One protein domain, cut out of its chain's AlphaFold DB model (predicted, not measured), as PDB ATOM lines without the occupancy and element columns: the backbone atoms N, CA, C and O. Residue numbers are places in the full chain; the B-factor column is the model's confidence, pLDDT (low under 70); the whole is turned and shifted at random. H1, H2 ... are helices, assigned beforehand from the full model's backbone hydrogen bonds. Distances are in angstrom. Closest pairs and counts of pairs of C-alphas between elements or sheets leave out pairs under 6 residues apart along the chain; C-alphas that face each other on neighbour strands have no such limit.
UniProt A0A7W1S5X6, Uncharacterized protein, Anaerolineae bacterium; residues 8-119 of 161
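AT A GLANCE: This is residues 8 to 119 of the 161 residues of an uncharacterized protein of Anaerolineae bacterium (UniProt A0A7W1S5X6). A long, open frame of helices: H1 runs most of its length, H3 runs back beside it with an open space between them, and the short H2 with its links bridges the far end. At the other end H4 crosses the first part of H1, and residues 112 to 119 stick out. The printed part has 112 residues with four named helices, H1, H2, H3 and H4 along the chain, and no named strand; the class is all helix. It is extended, with a radius of gyration of the C-alphas of 23.0 A, and spans 73 by 25 by 18 A.

HOW THE PARTS SIT: H1, residues 8 to 50, touches H2, residues 56 to 59, with residues 47 to 50 alone; the closest C-alphas, of Phe 48 and Ala 56, are 4.8 A apart. H2 touches H3, residues 68 to 93, at residues 68 to 72 of H3 alone, the closest C-alphas being those of Ala 58 and Pro 68, 5.2 A. H1 and H3 run opposite ways at a shallow tilt of 12 degrees and are close but not clearly touching; their closest C-alphas, of Lys 22 and Met 93, are 8.0 A apart. H4, residues 96 to 117, touches H1 at residues 10 to 18 of H1 alone, at a steep tilt of 56 degrees, opposite ways; the C-alphas of Val 14 and Leu 106 come closest, 6.3 A. H2 and H4 are apart. Every O i to N i+4 pair is within hydrogen-bond range in H1 and H3, and 17 of 18 are in H4; H2 is too short for such a pair.

IN THESE COORDINATES: H1 begins at C-alpha 8 (23.912, 67.207, -5.314) and measures 63.0 A. H2 measures 4.8 A. H3 begins at C-alpha 68 (-10.626, 22.658, -33.437) and measures 37.9 A. H4 measures 31.5 A and ends at C-alpha 117 (18.847, 63.126, 11.701).

THE WHOLE: The C-alphas farthest apart, of Asp 66 and Gly 119, are 74.9 A apart. The printed part has no cut and no long link. Mean pLDDT of the printed part is 75.2, and 25 residues are under 70, among them residues 50 to 68.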
ATOM      1  N   ARG A   8      23.358  68.125  -4.309       79.75
ATOM      2  CA  ARG A   8      23.912  67.207  -5.314       79.75
ATOM      3  C   ARG A   8      23.927  65.768  -4.813       79.75
ATOM      4  O   ARG A   8      23.674  64.858  -5.609       79.75
ATOM      5  N   ALA A   9      24.199  65.563  -3.527       78.69
ATOM      6  CA  ALA A   9      24.190  64.243  -2.912       78.69
ATOM      7  C   ALA A   9      22.766  63.670  -2.865       78.69
ATOM      8  O   ALA A   9      22.556  62.535  -3.301       78.69
ATOM      9  N   ILE A  10      21.784  64.478  -2.453       76.31
ATOM     10  CA  ILE A  10      20.366  64.081  -2.408       76.31
ATOM     11  C   ILE A  10      19.861  63.721  -3.806       76.31
ATOM     12  O   ILE A  10      19.284  62.653  -4.005       76.31
ATOM     13  N   ARG A  11      20.149  64.549  -4.818       81.31
ATOM     14  CA  ARG A  11      19.712  64.274  -6.194       81.31
ATOM     15  C   ARG A  11      20.226  62.932  -6.725       81.31
ATOM     16  O   ARG A  11      19.458  62.190  -7.333       81.31
ATOM     17  N   LYS A  12      21.501  62.602  -6.485       83.94
ATOM     18  CA  LYS A  12      22.084  61.317  -6.913       83.94
ATOM     19  C   LYS A  12      21.405  60.122  -6.242       83.94
ATOM     20  O   LYS A  12      21.184  59.106  -6.899       83.94
ATOM     21  N   GLN A  13      21.075  60.241  -4.958       77.88
ATOM     22  CA  GLN A  13      20.392  59.178  -4.219       77.88
ATOM     23  C   GLN A  13      18.952  58.986  -4.705       77.88
ATOM     24  O   GLN A  13      18.531  57.852  -4.934       77.88
ATOM     25  N   VAL A  14      18.236  60.080  -4.972       78.44
ATOM     26  CA  VAL A  14      16.878  60.034  -5.533       78.44
ATOM     27  C   VAL A  14      16.877  59.400  -6.928       78.44
ATOM     28  O   VAL A  14      16.052  58.531  -7.199       78.44
ATOM     29  N   GLU A  15      17.817  59.761  -7.808       82.25
ATOM     30  CA  GLU A  15      17.922  59.159  -9.148       82.25
ATOM     31  C   GLU A  15      18.206  57.644  -9.082       82.25
ATOM     32  O   GLU A  15      17.574  56.869  -9.804       82.25
ATOM     33  N   ALA A  16      19.077  57.194  -8.172       81.69
ATOM     34  CA  ALA A  16      19.325  55.766  -7.956       81.69
ATOM     35  C   ALA A  16      18.087  55.028  -7.403       81.69
ATOM     36  O   ALA A  16      17.785  53.910  -7.836       81.69
ATOM     37  N   GLY A  17      17.341  55.666  -6.494       76.44
ATOM     38  CA  GLY A  17      16.096  55.135  -5.934       76.44
ATOM     39  C   GLY A  17      14.996  54.964  -6.984       76.44
ATOM     40  O   GLY A  17      14.335  53.924  -7.019       76.44
ATOM     41  N   ILE A  18      14.855  55.922  -7.907       79.50
ATOM     42  CA  ILE A  18      13.874  55.853  -9.004       79.50
ATOM     43  C   ILE A  18      14.122  54.618  -9.881       79.50
ATOM     44  O   ILE A  18      13.179  53.896 -10.216       79.50
ATOM     45  N   VAL A  19      15.382  54.335 -10.229       81.25
ATOM     46  CA  VAL A  19      15.729  53.178 -11.072       81.25
ATOM     47  C   VAL A  19      15.393  51.861 -10.367       81.25
ATOM     48  O   VAL A  19      14.806  50.967 -10.984       81.25
ATOM     49  N   GLN A  20      15.709  51.742  -9.073       81.25
ATOM     50  CA  GLN A  20      15.410  50.534  -8.299       81.25
ATOM     51  C   GLN A  20      13.908  50.322  -8.102       81.25
ATOM     52  O   GLN A  20      13.425  49.205  -8.300       81.25
ATOM     53  N   GLU A  21      13.146  51.368  -7.769       77.50
ATOM     54  CA  GLU A  21      11.690  51.256  -7.642       77.50
ATOM     55  C   GLU A  21      11.033  50.872  -8.968       77.50
ATOM     56  O   GLU A  21      10.166  49.991  -9.000       77.50
ATOM     57  N   LYS A  22      11.471  51.484 -10.074       77.94
ATOM     58  CA  LYS A  22      10.970  51.166 -11.415       77.94
ATOM     59  C   LYS A  22      11.243  49.704 -11.764       77.94
ATOM     60  O   LYS A  22      10.339  49.002 -12.221       77.94
ATOM     61  N   PHE A  23      12.451  49.215 -11.481       79.00
ATOM     62  CA  PHE A  23      12.803  47.814 -11.695       79.00
ATOM     63  C   PHE A  23      11.989  46.868 -10.804       79.00
ATOM     64  O   PHE A  23      11.480  45.860 -11.291       79.00
ATOM     65  N   ARG A  24      11.791  47.202  -9.523       80.75
ATOM     66  CA  ARG A  24      11.036  46.369  -8.575       80.75
ATOM     67  C   ARG A  24       9.565  46.249  -8.959       80.75
ATOM     68  O   ARG A  24       9.017  45.151  -8.917       80.75
ATOM     69  N   ARG A  25       8.932  47.346  -9.387       79.81
ATOM     70  CA  ARG A  25       7.549  47.313  -9.889       79.81
ATOM     71  C   ARG A  25       7.434  46.528 -11.191       79.81
ATOM     72  O   ARG A  25       6.505  45.733 -11.329       79.81
ATOM     73  N   ARG A  26       8.394  46.691 -12.111       79.44
ATOM     74  CA  ARG A  26       8.460  45.900 -13.350       79.44
ATOM     75  C   ARG A  26       8.595  44.409 -13.049       79.44
ATOM     76  O   ARG A  26       7.892  43.605 -13.651       79.44
ATOM     77  N   MET A  27       9.446  44.057 -12.087       81.62
ATOM     78  CA  MET A  27       9.611  42.683 -11.620       81.62
ATOM     79  C   MET A  27       8.320  42.151 -10.986       81.62
ATOM     80  O   MET A  27       7.914  41.040 -11.296       81.62
ATOM     81  N   GLY A  28       7.632  42.948 -10.162       86.25
ATOM     82  CA  GLY A  28       6.352  42.563  -9.560       86.25
ATOM     83  C   GLY A  28       5.274  42.251 -10.602       86.25
ATOM     84  O   GLY A  28       4.657  41.191 -10.545       86.25
ATOM     85  N   LEU A  29       5.098  43.126 -11.598       82.81
ATOM     86  CA  LEU A  29       4.183  42.861 -12.713       82.81
ATOM     87  C   LEU A  29       4.585  41.621 -13.508       82.81
ATOM     88  O   LEU A  29       3.727  40.812 -13.847       82.81
ATOM     89  N   PHE A  30       5.879  41.452 -13.784       81.81
ATOM     90  CA  PHE A  30       6.381  40.272 -14.479       81.81
ATOM     91  C   PHE A  30       6.079  38.986 -13.703       81.81
ATOM     92  O   PHE A  30       5.609  38.023 -14.296       81.81
ATOM     93  N   VAL A  31       6.276  38.977 -12.383       87.75
ATOM     94  CA  VAL A  31       5.976  37.825 -11.521       87.75
ATOM     95  C   VAL A  31       4.480  37.515 -11.507       87.75
ATOM     96  O   VAL A  31       4.115  36.351 -11.635       87.75
ATOM     97  N   ILE A  32       3.611  38.526 -11.409       86.69
ATOM     98  CA  ILE A  32       2.152  38.330 -11.483       86.69
ATOM     99  C   ILE A  32       1.766  37.738 -12.841       86.69
ATOM    100  O   ILE A  32       1.024  36.761 -12.906       86.69
ATOM    101  N   GLN A  33       2.307  38.289 -13.925       80.75
ATOM    102  CA  GLN A  33       2.036  37.813 -15.277       80.75
ATOM    103  C   GLN A  33       2.521  36.374 -15.480       80.75
ATOM    104  O   GLN A  33       1.810  35.553 -16.056       80.75
ATOM    105  N   LEU A  34       3.716  36.058 -14.974       84.31
ATOM    106  CA  LEU A  34       4.289  34.719 -14.998       84.31
ATOM    107  C   LEU A  34       3.439  33.743 -14.184       84.31
ATOM    108  O   LEU A  34       3.184  32.633 -14.639       84.31
ATOM    109  N   PHE A  35       2.960  34.158 -13.012       89.62
ATOM    110  CA  PHE A  35       2.071  33.351 -12.185       89.62
ATOM    111  C   PHE A  35       0.765  33.032 -12.919       89.62
ATOM    112  O   PHE A  35       0.394  31.866 -13.020       89.62
ATOM    113  N   VAL A  36       0.109  34.041 -13.506       84.06
ATOM    114  CA  VAL A  36      -1.105  33.840 -14.313       84.06
ATOM    115  C   VAL A  36      -0.820  32.898 -15.483       84.06
ATOM    116  O   VAL A  36      -1.574  31.956 -15.703       84.06
ATOM    117  N   PHE A  37       0.294  33.091 -16.191       81.75
ATOM    118  CA  PHE A  37       0.703  32.205 -17.278       81.75
ATOM    119  C   PHE A  37       0.879  30.752 -16.813       81.75
ATOM    120  O   PHE A  37       0.344  29.850 -17.452       81.75
ATOM    121  N   ILE A  38       1.570  30.518 -15.693       85.50
ATOM    122  CA  ILE A  38       1.766  29.177 -15.122       85.50
ATOM    123  C   ILE A  38       0.423  28.545 -14.753       85.50
ATOM    124  O   ILE A  38       0.193  27.387 -15.090       85.50
ATOM    125  N   VAL A  39      -0.482  29.293 -14.115       86.25
ATOM    126  CA  VAL A  39      -1.823  28.804 -13.757       86.25
ATOM    127  C   VAL A  39      -2.604  28.391 -15.004       86.25
ATOM    128  O   VAL A  39      -3.130  27.281 -15.053       86.25
ATOM    129  N   PHE A  40      -2.626  29.231 -16.042       79.44
ATOM    130  CA  PHE A  40      -3.262  28.887 -17.317       79.44
ATOM    131  C   PHE A  40      -2.611  27.673 -17.979       79.44
ATOM    132  O   PHE A  40      -3.321  26.829 -18.523       79.44
ATOM    133  N   MET A  41      -1.284  27.552 -17.903       80.56
ATOM    134  CA  MET A  41      -0.576  26.380 -18.409       80.56
ATOM    135  C   MET A  41      -1.009  25.116 -17.664       80.56
ATOM    136  O   MET A  41      -1.375  24.137 -18.301       80.56
ATOM    137  N   ILE A  42      -1.030  25.137 -16.329       85.00
ATOM    138  CA  ILE A  42      -1.449  23.992 -15.506       85.00
ATOM    139  C   ILE A  42      -2.883  23.580 -15.844       85.00
ATOM    140  O   ILE A  42      -3.142  22.394 -16.031       85.00
ATOM    141  N   ILE A  43      -3.801  24.542 -15.976       81.06
ATOM    142  CA  ILE A  43      -5.186  24.272 -16.387       81.06
ATOM    143  C   ILE A  43      -5.211  23.646 -17.788       81.06
ATOM    144  O   ILE A  43      -5.875  22.633 -17.998       81.06
ATOM    145  N   GLY A  44      -4.444  24.201 -18.732       73.19
ATOM    146  CA  GLY A  44      -4.322  23.680 -20.092       73.19
ATOM    147  C   GLY A  44      -3.810  22.238 -20.136       73.19
ATOM    148  O   GLY A  44      -4.414  21.398 -20.798       73.19
ATOM    149  N   TRP A  45      -2.749  21.922 -19.387       77.94
ATOM    150  CA  TRP A  45      -2.217  20.559 -19.268       77.94
ATOM    151  C   TRP A  45      -3.171  19.618 -18.542       77.94
ATOM    152  O   TRP A  45      -3.309  18.469 -18.948       77.94
ATOM    153  N   GLY A  46      -3.845  20.090 -17.492       77.50
ATOM    154  CA  GLY A  46      -4.842  19.309 -16.767       77.50
ATOM    155  C   GLY A  46      -5.965  18.856 -17.692       77.50
ATOM    156  O   GLY A  46      -6.283  17.671 -17.739       77.50
ATOM    157  N   ILE A  47      -6.483  19.780 -18.505       68.81
ATOM    158  CA  ILE A  47      -7.510  19.481 -19.507       68.81
ATOM    159  C   ILE A  47      -6.943  18.589 -20.618       68.81
ATOM    160  O   ILE A  47      -7.618  17.660 -21.061       68.81
ATOM    161  N   PHE A  48      -5.691  18.813 -21.036       67.31
ATOM    162  CA  PHE A  48      -4.994  17.966 -22.007       67.31
ATOM    163  C   PHE A  48      -4.907  16.502 -21.589       67.31
ATOM    164  O   PHE A  48      -5.259  15.606 -22.361       67.31
ATOM    165  N   LEU A  49      -4.475  16.268 -20.356       77.31
ATOM    166  CA  LEU A  49      -4.315  14.934 -19.799       77.31
ATOM    167  C   LEU A  49      -5.669  14.281 -19.499       77.31
ATOM    168  O   LEU A  49      -5.840  13.098 -19.786       77.31
ATOM    169  N   SER A  50      -6.648  15.030 -18.978       69.31
ATOM    170  CA  SER A  50      -7.953  14.474 -18.596       69.31
ATOM    171  C   SER A  50      -8.820  14.054 -19.784       69.31
ATOM    172  O   SER A  50      -9.711  13.226 -19.624       69.31
ATOM    173  N   SER A  51      -8.591  14.623 -20.966       63.06
ATOM    174  CA  SER A  51      -9.375  14.332 -22.176       63.06
ATOM    175  C   SER A  51      -8.691  13.357 -23.144       63.06
ATOM    176  O   SER A  51      -9.265  13.036 -24.180       63.06
ATOM    177  N   GLY A  52      -7.520  12.817 -22.786       58.91
ATOM    178  CA  GLY A  52      -6.886  11.714 -23.523       58.91
ATOM    179  C   GLY A  52      -5.944  12.125 -24.658       58.91
ATOM    180  O   GLY A  52      -5.560  11.269 -25.449       58.91
ATOM    181  N   GLY A  53      -5.525  13.396 -24.717       59.28
ATOM    182  CA  GLY A  53      -4.594  13.898 -25.730       59.28
ATOM    183  C   GLY A  53      -5.234  14.076 -27.115       59.28
ATOM    184  O   GLY A  53      -5.972  13.233 -27.607       59.28
ATOM    185  N   ALA A  54      -4.947  15.214 -27.751       54.16
ATOM    186  CA  ALA A  54      -5.483  15.702 -29.037       54.16
ATOM    187  C   ALA A  54      -6.960  16.162 -29.072       54.16
ATOM    188  O   ALA A  54      -7.257  17.121 -29.779       54.16
ATOM    189  N   THR A  55      -7.871  15.595 -28.279       50.66
ATOM    190  CA  THR A  55      -9.279  16.064 -28.158       50.66
ATOM    191  C   THR A  55      -9.456  17.216 -27.158       50.66
ATOM    192  O   THR A  55     -10.466  17.917 -27.160       50.66
ATOM    193  N   ALA A  56      -8.451  17.475 -26.326       50.47
ATOM    194  CA  ALA A  56      -8.469  18.493 -25.278       50.47
ATOM    195  C   ALA A  56      -8.557  19.939 -25.755       50.47
ATOM    196  O   ALA A  56      -9.203  20.780 -25.128       50.47
ATOM    197  N   SER A  57      -7.893  20.230 -26.871       51.69
ATOM    198  CA  SER A  57      -7.973  21.525 -27.543       51.69
ATOM    199  C   SER A  57      -9.388  21.788 -28.067       51.69
ATOM    200  O   SER A  57      -9.773  22.948 -28.183       51.69
ATOM    201  N   ALA A  58     -10.180  20.736 -28.309       49.84
ATOM    202  CA  ALA A  58     -11.605  20.840 -28.611       49.84
ATOM    203  C   ALA A  58     -12.476  20.970 -27.342       49.84
ATOM    204  O   ALA A  58     -13.498  21.641 -27.389       49.84
ATOM    205  N   ALA A  59     -12.061  20.418 -26.194       49.50
ATOM    206  CA  ALA A  59     -12.799  20.511 -24.925       49.50
ATOM    207  C   ALA A  59     -12.650  21.875 -24.211       49.50
ATOM    208  O   ALA A  59     -13.607  22.394 -23.652       49.50
ATOM    209  N   LEU A  60     -11.489  22.538 -24.291       53.69
ATOM    210  CA  LEU A  60     -11.378  23.959 -23.902       53.69
ATOM    211  C   LEU A  60     -12.178  24.885 -24.838       53.69
ATOM    212  O   LEU A  60     -12.517  26.004 -24.456       53.69
ATOM    213  N   ALA A  61     -12.492  24.408 -26.047       52.94
ATOM    214  CA  ALA A  61     -13.364  25.061 -27.018       52.94
ATOM    215  C   ALA A  61     -14.836  24.611 -26.916       52.94
ATOM    216  O   ALA A  61     -15.680  25.162 -27.617       52.94
ATOM    217  N   SER A  62     -15.185  23.655 -26.039       47.69
ATOM    218  CA  SER A  62     -16.507  23.012 -26.021       47.69
ATOM    219  C   SER A  62     -17.589  23.826 -25.306       47.69
ATOM    220  O   SER A  62     -18.515  23.273 -24.715       47.69
ATOM    221  N   GLY A  63     -17.539  25.149 -25.442       50.91
ATOM    222  CA  GLY A  63     -18.760  25.930 -25.576       50.91
ATOM    223  C   GLY A  63     -19.378  25.676 -26.956       50.91
ATOM    224  O   GLY A  63     -19.423  26.574 -27.784       50.91
ATOM    225  N   SER A  64     -19.865  24.458 -27.210       48.66
ATOM    226  CA  SER A  64     -20.802  24.110 -28.297       48.66
ATOM    227  C   SER A  64     -20.391  24.207 -29.783       48.66
ATOM    228  O   SER A  64     -21.290  24.218 -30.623       48.66
ATOM    229  N   SER A  65     -19.114  24.210 -30.184       47.44
ATOM    230  CA  SER A  65     -18.794  24.120 -31.624       47.44
ATOM    231  C   SER A  65     -17.678  23.127 -31.954       47.44
ATOM    232  O   SER A  65     -16.541  23.251 -31.508       47.44
ATOM    233  N   ASP A  66     -18.021  22.148 -32.792       55.91
ATOM    234  CA  ASP A  66     -17.234  20.996 -33.265       55.91
ATOM    235  C   ASP A  66     -15.933  21.324 -34.034       55.91
ATOM    236  O   ASP A  66     -15.404  20.479 -34.757       55.91
ATOM    237  N   SER A  67     -15.384  22.538 -33.937       60.59
ATOM    238  CA  SER A  67     -14.254  22.945 -34.771       60.59
ATOM    239  C   SER A  67     -12.984  23.228 -33.960       60.59
ATOM    240  O   SER A  67     -12.901  24.269 -33.301       60.59
ATOM    241  N   PRO A  68     -11.932  22.387 -34.054       67.19
ATOM    242  CA  PRO A  68     -10.626  22.658 -33.437       67.19
ATOM    243  C   PRO A  68      -9.993  23.987 -33.899       67.19
ATOM    244  O   PRO A  68      -9.151  24.554 -33.201       67.19
ATOM    245  N   LEU A  69     -10.445  24.530 -35.036       70.44
ATOM    246  CA  LEU A  69     -10.083  25.862 -35.522       70.44
ATOM    247  C   LEU A  69     -10.519  26.983 -34.559       70.44
ATOM    248  O   LEU A  69      -9.792  27.957 -34.372       70.44
ATOM    249  N   MET A  70     -11.673  26.830 -33.906       65.19
ATOM    250  CA  MET A  70     -12.214  27.816 -32.970       65.19
ATOM    251  C   MET A  70     -11.392  27.857 -31.674       65.19
ATOM    252  O   MET A  70     -11.055  28.938 -31.195       65.19
ATOM    253  N   GLY A  71     -10.952  26.696 -31.176       68.25
ATOM    254  CA  GLY A  71     -10.023  26.607 -30.043       68.25
ATOM    255  C   GLY A  71      -8.668  27.257 -30.334       68.25
ATOM    256  O   GLY A  71      -8.165  28.037 -29.523       68.25
ATOM    257  N   ALA A  72      -8.108  27.019 -31.525       70.75
ATOM    258  CA  ALA A  72      -6.868  27.667 -31.955       70.75
ATOM    259  C   ALA A  72      -7.016  29.197 -32.044       70.75
ATOM    260  O   ALA A  72      -6.135  29.928 -31.590       70.75
ATOM    261  N   MET A  73      -8.147  29.693 -32.561       71.88
ATOM    262  CA  MET A  73      -8.446  31.128 -32.605       71.88
ATOM    263  C   MET A  73      -8.572  31.752 -31.213       71.88
ATOM    264  O   MET A  73      -8.082  32.863 -31.005       71.88
ATOM    265  N   VAL A  74      -9.189  31.055 -30.254       72.56
ATOM    266  CA  VAL A  74      -9.313  31.536 -28.870       72.56
ATOM    267  C   VAL A  74      -7.942  31.623 -28.210       72.56
ATOM    268  O   VAL A  74      -7.617  32.658 -27.636       72.56
ATOM    269  N   VAL A  75      -7.102  30.592 -28.338       74.81
ATOM    270  CA  VAL A  75      -5.739  30.604 -27.780       74.81
ATOM    271  C   VAL A  75      -4.894  31.711 -28.414       74.81
ATOM    272  O   VAL A  75      -4.217  32.453 -27.700       74.81
ATOM    273  N   LEU A  76      -4.975  31.881 -29.738       78.06
ATOM    274  CA  LEU A  76      -4.284  32.955 -30.450       78.06
ATOM    275  C   LEU A  76      -4.743  34.336 -29.956       78.06
ATOM    276  O   LEU A  76      -3.907  35.172 -29.607       78.06
ATOM    277  N   SER A  77      -6.058  34.550 -29.857       75.62
ATOM    278  CA  SER A  77      -6.656  35.802 -29.373       75.62
ATOM    279  C   SER A  77      -6.269  36.089 -27.927       75.62
ATOM    280  O   SER A  77      -5.932  37.223 -27.592       75.62
ATOM    281  N   MET A  78      -6.243  35.058 -27.081       77.50
ATOM    282  CA  MET A  78      -5.836  35.185 -25.686       77.50
ATOM    283  C   MET A  78      -4.351  35.550 -25.580       77.50
ATOM    284  O   MET A  78      -3.999  36.436 -24.804       77.50
ATOM    285  N   SER A  79      -3.481  34.951 -26.403       77.44
ATOM    286  CA  SER A  79      -2.055  35.310 -26.446       77.44
ATOM    287  C   SER A  79      -1.839  36.763 -26.892       77.44
ATOM    288  O   SER A  79      -1.054  37.489 -26.279       77.44
ATOM    289  N   GLY A  80      -2.598  37.215 -27.897       81.25
ATOM    290  CA  GLY A  80      -2.562  38.591 -28.390       81.25
ATOM    291  C   GLY A  80      -3.058  39.587 -27.345       81.25
ATOM    292  O   GLY A  80      -2.389  40.583 -27.075       81.25
ATOM    293  N   PHE A  81      -4.182  39.287 -26.689       82.25
ATOM    294  CA  PHE A  81      -4.715  40.088 -25.589       82.25
ATOM    295  C   PHE A  81      -3.715  40.206 -24.435       82.25
ATOM    296  O   PHE A  81      -3.490  41.295 -23.910       82.25
ATOM    297  N   MET A  82      -3.052  39.104 -24.082       80.25
ATOM    298  CA  MET A  82      -2.058  39.087 -23.014       80.25
ATOM    299  C   MET A  82      -0.820  39.928 -23.364       80.25
ATOM    300  O   MET A  82      -0.291  40.642 -22.509       80.25
ATOM    301  N   GLY A  83      -0.400  39.914 -24.635       85.81
ATOM    302  CA  GLY A  83       0.643  40.798 -25.158       85.81
ATOM    303  C   GLY A  83       0.250  42.278 -25.109       85.81
ATOM    304  O   GLY A  83       1.049  43.110 -24.671       85.81
ATOM    305  N   LEU A  84      -0.991  42.607 -25.477       84.31
ATOM    306  CA  LEU A  84      -1.523  43.971 -25.391       84.31
ATOM    307  C   LEU A  84      -1.602  44.465 -23.945       84.31
ATOM    308  O   LEU A  84      -1.199  45.591 -23.668       84.31
ATOM    309  N   MET A  85      -2.052  43.626 -23.009       81.94
ATOM    310  CA  MET A  85      -2.077  43.963 -21.583       81.94
ATOM    311  C   MET A  85      -0.672  44.236 -21.045       81.94
ATOM    312  O   MET A  85      -0.469  45.201 -20.308       81.94
ATOM    313  N   PHE A  86       0.321  43.444 -21.459       81.44
ATOM    314  CA  PHE A  86       1.712  43.678 -21.078       81.44
ATOM    315  C   PHE A  86       2.252  45.000 -21.640       81.44
ATOM    316  O   PHE A  86       2.884  45.770 -20.915       81.44
ATOM    317  N   GLN A  87       1.968  45.302 -22.911       83.62
ATOM    318  CA  GLN A  87       2.341  46.583 -23.514       83.62
ATOM    319  C   GLN A  87       1.647  47.761 -22.829       83.62
ATOM    320  O   GLN A  87       2.315  48.740 -22.506       83.62
ATOM    321  N   ALA A  88       0.348  47.662 -22.542       80.81
ATOM    322  CA  ALA A  88      -0.409  48.695 -21.840       80.81
ATOM    323  C   ALA A  88       0.139  48.942 -20.425       80.81
ATOM    324  O   ALA A  88       0.320  50.092 -20.021       80.81
ATOM    325  N   ALA A  89       0.476  47.875 -19.694       77.94
ATOM    326  CA  ALA A  89       1.102  47.978 -18.380       77.94
ATOM    327  C   ALA A  89       2.495  48.626 -18.459       77.94
ATOM    328  O   ALA A  89       2.810  49.507 -17.657       77.94
ATOM    329  N   SER A  90       3.305  48.257 -19.458       78.50
ATOM    330  CA  SER A  90       4.607  48.890 -19.706       78.50
ATOM    331  C   SER A  90       4.456  50.380 -20.027       78.50
ATOM    332  O   SER A  90       5.170  51.205 -19.461       78.50
ATOM    333  N   LEU A  91       3.493  50.742 -20.881       80.88
ATOM    334  CA  LEU A  91       3.252  52.126 -21.298       80.88
ATOM    335  C   LEU A  91       2.763  52.995 -20.129       80.88
ATOM    336  O   LEU A  91       3.202  54.133 -19.957       80.88
ATOM    337  N   SER A  92       1.887  52.441 -19.286       74.88
ATOM    338  CA  SER A  92       1.406  53.105 -18.073       74.88
ATOM    339  C   SER A  92       2.550  53.407 -17.098       74.88
ATOM    340  O   SER A  92       2.571  54.476 -16.487       74.88
ATOM    341  N   MET A  93       3.542  52.517 -16.997       66.69
ATOM    342  CA  MET A  93       4.720  52.721 -16.148       66.69
ATOM    343  C   MET A  93       5.738  53.715 -16.712       66.69
ATOM    344  O   MET A  93       6.410  54.387 -15.933       66.69
ATOM    345  N   ASP A  94       5.844  53.836 -18.035       73.81
ATOM    346  CA  ASP A  94       6.724  54.815 -18.690       73.81
ATOM    347  C   ASP A  94       6.095  56.214 -18.813       73.81
ATOM    348  O   ASP A  94       6.704  57.146 -19.341       73.81
ATOM    349  N   THR A  95       4.879  56.406 -18.298       78.12
ATOM    350  CA  THR A  95       4.228  57.716 -18.325       78.12
ATOM    351  C   THR A  95       4.877  58.656 -17.302       78.12
ATOM    352  O   THR A  95       4.905  58.359 -16.109       78.12
ATOM    353  N   LYS A  96       5.315  59.846 -17.744       74.44
ATOM    354  CA  LYS A  96       5.977  60.880 -16.910       74.44
ATOM    355  C   LYS A  96       5.253  61.192 -15.590       74.44
ATOM    356  O   LYS A  96       5.890  61.352 -14.559       74.44
ATOM    357  N   ARG A  97       3.915  61.162 -15.594       76.00
ATOM    358  CA  ARG A  97       3.078  61.359 -14.393       76.00
ATOM    359  C   ARG A  97       3.359  60.359 -13.264       76.00
ATOM    360  O   ARG A  97       3.147  60.684 -12.099       76.00
ATOM    361  N   GLY A  98       3.769  59.133 -13.594       71.62
ATOM    362  CA  GLY A  98       4.148  58.125 -12.605       71.62
ATOM    363  C   GLY A  98       5.521  58.403 -12.000       71.62
ATOM    364  O   GLY A  98       5.695  58.256 -10.793       71.62
ATOM    365  N   GLU A  99       6.467  58.849 -12.828       75.81
ATOM    366  CA  GLU A  99       7.824  59.201 -12.408       75.81
ATOM    367  C   GLU A  99       7.826  60.415 -11.473       75.81
ATOM    368  O   GLU A  99       8.460  60.364 -10.421       75.81
ATOM    369  N   ASP A 100       7.035  61.446 -11.788       82.25
ATOM    370  CA  ASP A 100       6.920  62.650 -10.958       82.25
ATOM    371  C   ASP A 100       6.396  62.320  -9.549       82.25
ATOM    372  O   ASP A 100       6.990  62.726  -8.554       82.25
ATOM    373  N   ARG A 101       5.361  61.472  -9.440       80.25
ATOM    374  CA  ARG A 101       4.828  61.027  -8.136       80.25
ATOM    375  C   ARG A 101       5.822  60.193  -7.325       80.25
ATOM    376  O   ARG A 101       5.810  60.246  -6.096       80.25
ATOM    377  N   ILE A 102       6.637  59.369  -7.987       80.31
ATOM    378  CA  ILE A 102       7.675  58.572  -7.311       80.31
ATOM    379  C   ILE A 102       8.782  59.498  -6.815       80.31
ATOM    380  O   ILE A 102       9.209  59.383  -5.666       80.31
ATOM    381  N   ARG A 103       9.203  60.449  -7.653       82.69
ATOM    382  CA  ARG A 103      10.200  61.452  -7.292       82.69
ATOM    383  C   ARG A 103       9.740  62.282  -6.094       82.69
ATOM    384  O   ARG A 103      10.510  62.418  -5.152       82.69
ATOM    385  N   GLU A 104       8.499  62.768  -6.087       85.94
ATOM    386  CA  GLU A 104       7.931  63.507  -4.950       85.94
ATOM    387  C   GLU A 104       7.976  62.694  -3.650       85.94
ATOM    388  O   GLU A 104       8.399  63.207  -2.616       85.94
ATOM    389  N   ARG A 105       7.605  61.406  -3.696       85.12
ATOM    390  CA  ARG A 105       7.645  60.526  -2.517       85.12
ATOM    391  C   ARG A 105       9.058  60.281  -1.999       85.12
ATOM    392  O   ARG A 105       9.259  60.321  -0.789       85.12
ATOM    393  N   LEU A 106      10.019  60.033  -2.889       81.88
ATOM    394  CA  LEU A 106      11.415  59.810  -2.505       81.88
ATOM    395  C   LEU A 106      12.043  61.080  -1.925       81.88
ATOM    396  O   LEU A 106      12.737  61.010  -0.917       81.88
ATOM    397  N   VAL A 107      11.747  62.246  -2.509       86.12
ATOM    398  CA  VAL A 107      12.193  63.537  -1.968       86.12
ATOM    399  C   VAL A 107      11.592  63.776  -0.583       86.12
ATOM    400  O   VAL A 107      12.324  64.123   0.338       86.12
ATOM    401  N   ALA A 108      10.290  63.538  -0.400       86.44
ATOM    402  CA  ALA A 108       9.643  63.688   0.903       86.44
ATOM    403  C   ALA A 108      10.232  62.743   1.967       86.44
ATOM    404  O   ALA A 108      10.427  63.158   3.108       86.44
ATOM    405  N   GLN A 109      10.547  61.494   1.605       86.81
ATOM    406  CA  GLN A 109      11.199  60.545   2.513       86.81
ATOM    407  C   GLN A 109      12.608  60.987   2.912       86.81
ATOM    408  O   GLN A 109      12.945  60.896   4.090       86.81
ATOM    409  N   GLU A 110      13.414  61.478   1.969       82.38
ATOM    410  CA  GLU A 110      14.787  61.895   2.267       82.38
ATOM    411  C   GLU A 110      14.816  63.174   3.115       82.38
ATOM    412  O   GLU A 110      15.580  63.250   4.074       82.38
ATOM    413  N   ILE A 111      13.915  64.131   2.842       83.19
ATOM    414  CA  ILE A 111      13.732  65.326   3.683       83.19
ATOM    415  C   ILE A 111      13.349  64.920   5.108       83.19
ATOM    416  O   ILE A 111      13.949  65.403   6.065       83.19
ATOM    417  N   ASN A 112      12.385  64.006   5.262       83.75
ATOM    418  CA  ASN A 112      11.960  63.538   6.581       83.75
ATOM    419  C   ASN A 112      13.112  62.826   7.320       83.75
ATOM    420  O   ASN A 112      13.347  63.046   8.505       83.75
ATOM    421  N   ARG A 113      13.910  62.031   6.599       83.19
ATOM    422  CA  ARG A 113      15.088  61.352   7.150       83.19
ATOM    423  C   ARG A 113      16.180  62.325   7.600       83.19
ATOM    424  O   ARG A 113      16.805  62.092   8.633       83.19
ATOM    425  N   GLU A 114      16.423  63.396   6.849       78.06
ATOM    426  CA  GLU A 114      17.350  64.450   7.264       78.06
ATOM    427  C   GLU A 114      16.814  65.265   8.446       78.06
ATOM    428  O   GLU A 114      17.587  65.550   9.359       78.06
ATOM    429  N   MET A 115      15.512  65.573   8.490       78.81
ATOM    430  CA  MET A 115      14.877  66.224   9.646       78.81
ATOM    431  C   MET A 115      15.027  65.393  10.928       78.81
ATOM    432  O   MET A 115      15.455  65.920  11.956       78.81
ATOM    433  N   LEU A 116      14.764  64.084  10.844       79.44
ATOM    434  CA  LEU A 116      15.001  63.120  11.924       79.44
ATOM    435  C   LEU A 116      16.468  63.118  12.370       79.44
ATOM    436  O   LEU A 116      16.772  63.157  13.559       79.44
ATOM    437  N   LYS A 117      17.405  63.117  11.415       79.44
ATOM    438  CA  LYS A 117      18.847  63.126  11.701       79.44
ATOM    439  C   LYS A 117      19.317  64.423  12.369       79.44
ATOM    440  O   LYS A 117      20.301  64.400  13.103       79.44
ATOM    441  N   MET A 118      18.634  65.538  12.118       75.50
ATOM    442  CA  MET A 118      18.888  66.822  12.779       75.50
ATOM    443  C   MET A 118      18.259  66.916  14.180       75.50
ATOM    444  O   MET A 118      18.440  67.934  14.842       75.50
ATOM    445  N   GLY A 119      17.572  65.867  14.654       66.00
ATOM    446  CA  GLY A 119      17.013  65.815  16.005       66.00
ATOM    447  C   GLY A 119      15.802  66.727  16.207       66.00
ATOM    448  O   GLY A 119      15.496  67.079  17.341       66.00
TER     449      GLY A 119